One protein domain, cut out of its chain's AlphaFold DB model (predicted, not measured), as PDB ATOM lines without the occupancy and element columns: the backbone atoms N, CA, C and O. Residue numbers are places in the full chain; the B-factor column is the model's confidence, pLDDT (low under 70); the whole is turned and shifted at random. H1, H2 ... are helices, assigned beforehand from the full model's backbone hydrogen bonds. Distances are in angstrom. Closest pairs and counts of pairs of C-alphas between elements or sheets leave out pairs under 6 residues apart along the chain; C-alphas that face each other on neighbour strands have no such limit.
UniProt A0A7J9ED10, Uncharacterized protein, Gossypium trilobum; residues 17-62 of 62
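AT A GLANCE: This is residues 17 to 62 of the 62 residues of an uncharacterized protein of Gossypium trilobum (UniProt A0A7J9ED10). Two helices make a lopsided T: the shorter H1 is the crossbar, and the longer H2 begins beside residues 21 to 25 of H1 and runs away from it as an arm. The link of residues 32 to 39 folds back from the last residue of H1 to the start of H2, and residues 48 to 62 stick out. The printed part has 46 residues, with H1 and then H2 along the chain and no named strand; the class is all helix. The whole is loose, with a radius of gyration of the C-alphas of 12.7 A, and only just elongated, with spans of 34 by 23 by 14 A.

IN THESE COORDINATES: H1 is residues 18 to 31, from C-alpha 18 at (-6.007, 157.354, 215.504), and is 20.6 A long from first to last C-alpha. H2 is residues 40 to 61, 31.6 A long, from C-alpha 40 at (1.634, 152.176, 213.456) to C-alpha 61 at (-18.425, 130.347, 202.547).

HOW THE PARTS SIT: H1 and H2 touch, with 4 pairs of C-alphas within 8 A. The closest C-alphas are those of Leu 21 and Arg 40, 7.5 A apart. H1 touches H2 with residues 21 to 25 alone, and H2 touches H1 with residues 40 to 44 alone. Their lines are about perpendicular, at 80 degrees. In H1 and H2 every O i to N i+4 pair is within hydrogen-bond range.

THE WHOLE: The two C-alphas farthest apart, those of Lys 38 and Ser 62, are 36.2 A apart. The printed part has no cut and ends at residue 62, the chain's last residue. The link from H1 to H2 is short, with 8 residues. Residues 30 to 35 stand free, as do residues 48 to 62, of which 48 to 61 belong to H2. The mean pLDDT of the printed part is 75.2; residues 17 to 19, 33 to 41 and 62 are under 70.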
ATOM      1  N   LYS A  17      -9.819 155.894 213.157       63.47
ATOM      2  CA  LYS A  17      -9.563 156.961 214.130       63.47
ATOM      3  C   LYS A  17      -8.250 156.607 214.821       63.47
ATOM      4  O   LYS A  17      -8.087 155.474 215.270       63.47
ATOM      5  N   ALA A  18      -7.329 157.563 214.912       59.78
ATOM      6  CA  ALA A  18      -6.007 157.354 215.504       59.78
ATOM      7  C   ALA A  18      -6.070 156.688 216.896       59.78
ATOM      8  O   ALA A  18      -5.188 155.909 217.251       59.78
ATOM      9  N   ASP A  19      -7.144 156.959 217.642       68.62
ATOM     10  CA  ASP A  19      -7.452 156.351 218.937       68.62
ATOM     11  C   ASP A  19      -7.738 154.835 218.865       68.62
ATOM     12  O   ASP A  19      -7.278 154.075 219.714       68.62
ATOM     13  N   TYR A  20      -8.408 154.359 217.807       74.50
ATOM     14  CA  TYR A  20      -8.712 152.936 217.616       74.50
ATOM     15  C   TYR A  20      -7.437 152.103 217.460       74.50
ATOM     16  O   TYR A  20      -7.302 151.054 218.086       74.50
ATOM     17  N   LEU A  21      -6.487 152.578 216.646       73.81
ATOM     18  CA  LEU A  21      -5.191 151.916 216.451       73.81
ATOM     19  C   LEU A  21      -4.425 151.804 217.770       73.81
ATOM     20  O   LEU A  21      -3.919 150.736 218.091       73.81
ATOM     21  N   ASN A  22      -4.417 152.877 218.562       74.69
ATOM     22  CA  ASN A  22      -3.732 152.915 219.852       74.69
ATOM     23  C   ASN A  22      -4.364 151.942 220.868       74.69
ATOM     24  O   ASN A  22      -3.684 151.268 221.640       74.69
ATOM     25  N   LYS A  23      -5.696 151.831 220.846       78.19
ATOM     26  CA  LYS A  23      -6.440 150.896 221.695       78.19
ATOM     27  C   LYS A  23      -6.217 149.441 221.279       78.19
ATOM     28  O   LYS A  23      -6.053 148.582 222.144       78.19
ATOM     29  N   LEU A  24      -6.170 149.176 219.975       76.44
ATOM     30  CA  LEU A  24      -5.874 147.859 219.420       76.44
ATOM     31  C   LEU A  24      -4.431 147.427 219.719       76.44
ATOM     32  O   LEU A  24      -4.220 146.283 220.110       76.44
ATOM     33  N   GLU A  25      -3.461 148.336 219.590       77.31
ATOM     34  CA  GLU A  25      -2.052 148.098 219.935       77.31
ATOM     35  C   GLU A  25      -1.924 147.634 221.392       77.31
ATOM     36  O   GLU A  25      -1.387 146.559 221.648       77.31
ATOM     37  N   ARG A  26      -2.568 148.340 222.332       78.69
ATOM     38  CA  ARG A  26      -2.610 147.956 223.755       78.69
ATOM     39  C   ARG A  26      -3.269 146.602 224.024       78.69
ATOM     40  O   ARG A  26      -2.875 145.899 224.951       78.69
ATOM     41  N   MET A  27      -4.317 146.246 223.282       80.69
ATOM     42  CA  MET A  27      -4.955 144.930 223.419       80.69
ATOM     43  C   MET A  27      -4.040 143.824 222.895       80.69
ATOM     44  O   MET A  27      -3.908 142.782 223.534       80.69
ATOM     45  N   LEU A  28      -3.377 144.065 221.765       76.81
ATOM     46  CA  LEU A  28      -2.445 143.116 221.174       76.81
ATOM     47  C   LEU A  28      -1.172 142.958 222.008       76.81
ATOM     48  O   LEU A  28      -0.704 141.837 222.124       76.81
ATOM     49  N   GLU A  29      -0.656 144.009 222.648       77.25
ATOM     50  CA  GLU A  29       0.447 143.884 223.616       77.25
ATOM     51  C   GLU A  29       0.072 143.001 224.812       77.25
ATOM     52  O   GLU A  29       0.904 142.251 225.307       77.25
ATOM     53  N   LYS A  30      -1.183 143.030 225.272       79.81
ATOM     54  CA  LYS A  30      -1.626 142.146 226.364       79.81
ATOM     55  C   LYS A  30      -1.715 140.683 225.939       79.81
ATOM     56  O   LYS A  30      -1.361 139.804 226.716       79.81
ATOM     57  N   VAL A  31      -2.224 140.423 224.735       78.69
ATOM     58  CA  VAL A  31      -2.415 139.054 224.222       78.69
ATOM     59  C   VAL A  31      -1.104 138.478 223.677       78.69
ATOM     60  O   VAL A  31      -0.862 137.279 223.769       78.69
ATOM     61  N   LEU A  32      -0.245 139.331 223.122       78.00
ATOM     62  CA  LEU A  32       1.017 138.983 222.479       78.00
ATOM     63  C   LEU A  32       2.135 139.945 222.930       78.00
ATOM     64  O   LEU A  32       2.659 140.712 222.115       78.00
ATOM     65  N   PRO A  33       2.559 139.883 224.206       68.19
ATOM     66  CA  PRO A  33       3.537 140.817 224.785       68.19
ATOM     67  C   PRO A  33       4.914 140.792 224.110       68.19
ATOM     68  O   PRO A  33       5.671 141.751 224.207       68.19
ATOM     69  N   HIS A  34       5.227 139.728 223.368       68.19
ATOM     70  CA  HIS A  34       6.491 139.570 222.646       68.19
ATOM     71  C   HIS A  34       6.380 139.824 221.138       68.19
ATOM     72  O   HIS A  34       7.377 139.718 220.432       68.19
ATOM     73  N   ALA A  35       5.199 140.172 220.612       67.44
ATOM     74  CA  ALA A  35       5.008 140.325 219.166       67.44
ATOM     75  C   ALA A  35       5.695 141.563 218.562       67.44
ATOM     76  O   ALA A  35       5.553 141.797 217.361       67.44
ATOM     77  N   MET A  36       6.432 142.339 219.371       66.12
ATOM     78  CA  MET A  36       7.245 143.488 218.963       66.12
ATOM     79  C   MET A  36       6.507 144.368 217.943       66.12
ATOM     80  O   MET A  36       7.032 144.739 216.896       66.12
ATOM     81  N   LEU A  37       5.248 144.690 218.258       67.12
ATOM     82  CA  LEU A  37       4.334 145.469 217.421       67.12
ATOM     83  C   LEU A  37       4.691 146.963 217.448       67.12
ATOM     84  O   LEU A  37       3.825 147.822 217.526       67.12
ATOM     85  N   LYS A  38       5.979 147.303 217.384       63.38
ATOM     86  CA  LYS A  38       6.446 148.682 217.267       63.38
ATOM     87  C   LYS A  38       6.363 149.117 215.810       63.38
ATOM     88  O   LYS A  38       7.371 149.110 215.117       63.38
ATOM     89  N   ALA A  39       5.165 149.462 215.346       57.47
ATOM     90  CA  ALA A  39       4.958 150.471 214.307       57.47
ATOM     91  C   ALA A  39       3.476 150.552 213.932       57.47
ATOM     92  O   ALA A  39       2.907 149.597 213.398       57.47
ATOM     93  N   ARG A  40       2.904 151.754 214.074       60.69
ATOM     94  CA  ARG A  40       1.634 152.176 213.456       60.69
ATOM     95  C   ARG A  40       1.482 151.672 212.013       60.69
ATOM     96  O   ARG A  40       0.420 151.182 211.647       60.69
ATOM     97  N   TYR A  41       2.565 151.728 211.231       60.84
ATOM     98  CA  TYR A  41       2.606 151.256 209.842       60.84
ATOM     99  C   TYR A  41       2.451 149.729 209.713       60.84
ATOM    100  O   TYR A  41       1.725 149.240 208.848       60.84
ATOM    101  N   ASN A  42       3.078 148.962 210.611       70.62
ATOM    102  CA  ASN A  42       2.994 147.502 210.603       70.62
ATOM    103  C   ASN A  42       1.601 147.017 211.013       70.62
ATOM    104  O   ASN A  42       1.095 146.054 210.446       70.62
ATOM    105  N   LEU A  43       0.966 147.680 211.983       74.81
ATOM    106  CA  LEU A  43      -0.377 147.312 212.428       74.81
ATOM    107  C   LEU A  43      -1.429 147.622 211.370       74.81
ATOM    108  O   LEU A  43      -2.233 146.750 211.055       74.81
ATOM    109  N   GLU A  44      -1.403 148.813 210.774       75.38
ATOM    110  CA  GLU A  44      -2.374 149.184 209.743       75.38
ATOM    111  C   GLU A  44      -2.295 148.250 208.524       75.38
ATOM    112  O   GLU A  44      -3.318 147.718 208.082       75.38
ATOM    113  N   SER A  45      -1.076 147.953 208.053       76.75
ATOM    114  CA  SER A  45      -0.839 146.988 206.971       76.75
ATOM    115  C   SER A  45      -1.334 145.583 207.332       76.75
ATOM    116  O   SER A  45      -2.073 144.963 206.564       76.75
ATOM    117  N   ARG A  46      -1.034 145.087 208.542       77.06
ATOM    118  CA  ARG A  46      -1.494 143.763 208.997       77.06
ATOM    119  C   ARG A  46      -3.012 143.689 209.131       77.06
ATOM    120  O   ARG A  46      -3.596 142.681 208.744       77.06
ATOM    121  N   ILE A  47      -3.667 144.741 209.622       78.44
ATOM    122  CA  ILE A  47      -5.132 144.788 209.721       78.44
ATOM    123  C   ILE A  47      -5.765 144.809 208.327       78.44
ATOM    124  O   ILE A  47      -6.762 144.125 208.102       78.44
ATOM    125  N   ARG A  48      -5.189 145.553 207.376       81.25
ATOM    126  CA  ARG A  48      -5.647 145.552 205.981       81.25
ATOM    127  C   ARG A  48      -5.529 144.159 205.361       81.25
ATOM    128  O   ARG A  48      -6.486 143.682 204.760       81.25
ATOM    129  N   THR A  49      -4.399 143.492 205.568       82.62
ATOM    130  CA  THR A  49      -4.177 142.114 205.116       82.62
ATOM    131  C   THR A  49      -5.186 141.146 205.737       82.62
ATOM    132  O   THR A  49      -5.806 140.366 205.018       82.62
ATOM    133  N   LEU A  50      -5.437 141.237 207.047       81.88
ATOM    134  CA  LEU A  50      -6.440 140.416 207.734       81.88
ATOM    135  C   LEU A  50      -7.858 140.645 207.194       81.88
ATOM    136  O   LEU A  50      -8.593 139.682 206.992       81.88
ATOM    137  N   LYS A  51      -8.237 141.899 206.912       81.88
ATOM    138  CA  LYS A  51      -9.526 142.220 206.279       81.88
ATOM    139  C   LYS A  51      -9.663 141.573 204.901       81.88
ATOM    140  O   LYS A  51     -10.719 141.022 204.609       81.88
ATOM    141  N   ASN A  52      -8.607 141.598 204.085       82.56
ATOM    142  CA  ASN A  52      -8.613 140.949 202.773       82.56
ATOM    143  C   ASN A  52      -8.760 139.426 202.886       82.56
ATOM    144  O   ASN A  52      -9.603 138.853 202.203       82.56
ATOM    145  N   TYR A  53      -8.000 138.771 203.769       81.19
ATOM    146  CA  TYR A  53      -8.153 137.329 203.996       81.19
ATOM    147  C   TYR A  53      -9.551 136.968 204.492       81.19
ATOM    148  O   TYR A  53     -10.133 135.993 204.027       81.19
ATOM    149  N   TRP A  54     -10.122 137.776 205.389       83.31
ATOM    150  CA  TRP A  54     -11.486 137.563 205.858       83.31
ATOM    151  C   TRP A  54     -12.519 137.709 204.738       83.31
ATOM    152  O   TRP A  54     -13.435 136.898 204.653       83.31
ATOM    153  N   ALA A  55     -12.356 138.694 203.850       79.69
ATOM    154  CA  ALA A  55     -13.225 138.856 202.686       79.69
ATOM    155  C   ALA A  55     -13.161 137.642 201.742       79.69
ATOM    156  O   ALA A  55     -14.197 137.195 201.260       79.69
ATOM    157  N   ILE A  56     -11.967 137.073 201.536       85.75
ATOM    158  CA  ILE A  56     -11.785 135.845 200.746       85.75
ATOM    159  C   ILE A  56     -12.509 134.666 201.404       85.75
ATOM    160  O   ILE A  56     -13.270 133.975 200.737       85.75
ATOM    161  N   ILE A  57     -12.313 134.456 202.709       79.75
ATOM    162  CA  ILE A  57     -12.973 133.369 203.449       79.75
ATOM    163  C   ILE A  57     -14.497 133.530 203.393       79.75
ATOM    164  O   ILE A  57     -15.202 132.563 203.130       79.75
ATOM    165  N   TYR A  58     -15.006 134.747 203.590       83.50
ATOM    166  CA  TYR A  58     -16.438 135.029 203.506       83.50
ATOM    167  C   TYR A  58     -17.001 134.708 202.117       83.50
ATOM    168  O   TYR A  58     -18.044 134.075 202.014       83.50
ATOM    169  N   HIS A  59     -16.285 135.083 201.055       83.69
ATOM    170  CA  HIS A  59     -16.670 134.761 199.683       83.69
ATOM    171  C   HIS A  59     -16.629 133.252 199.388       83.69
ATOM    172  O   HIS A  59     -17.365 132.783 198.535       83.69
ATOM    173  N   MET A  60     -15.763 132.479 200.048       90.56
ATOM    174  CA  MET A  60     -15.727 131.017 199.889       90.56
ATOM    175  C   MET A  60     -16.862 130.302 200.630       90.56
ATOM    176  O   MET A  60     -17.220 129.186 200.267       90.56
ATOM    177  N   LEU A  61     -17.372 130.909 201.701       85.62
ATOM    178  CA  LEU A  61     -18.425 130.347 202.547       85.62
ATOM    179  C   LEU A  61     -19.838 130.790 202.132       85.62
ATOM    180  O   LEU A  61     -20.807 130.302 202.713       85.62
ATOM    181  N   SER A  62     -19.945 131.718 201.175       68.06
ATOM    182  CA  SER A  62     -21.196 132.228 200.606       68.06
ATOM    183  C   SER A  62     -21.450 131.653 199.222       68.06
ATOM    184  O   SER A  62     -22.649 131.632 198.866       68.06
TER     185      SER A  62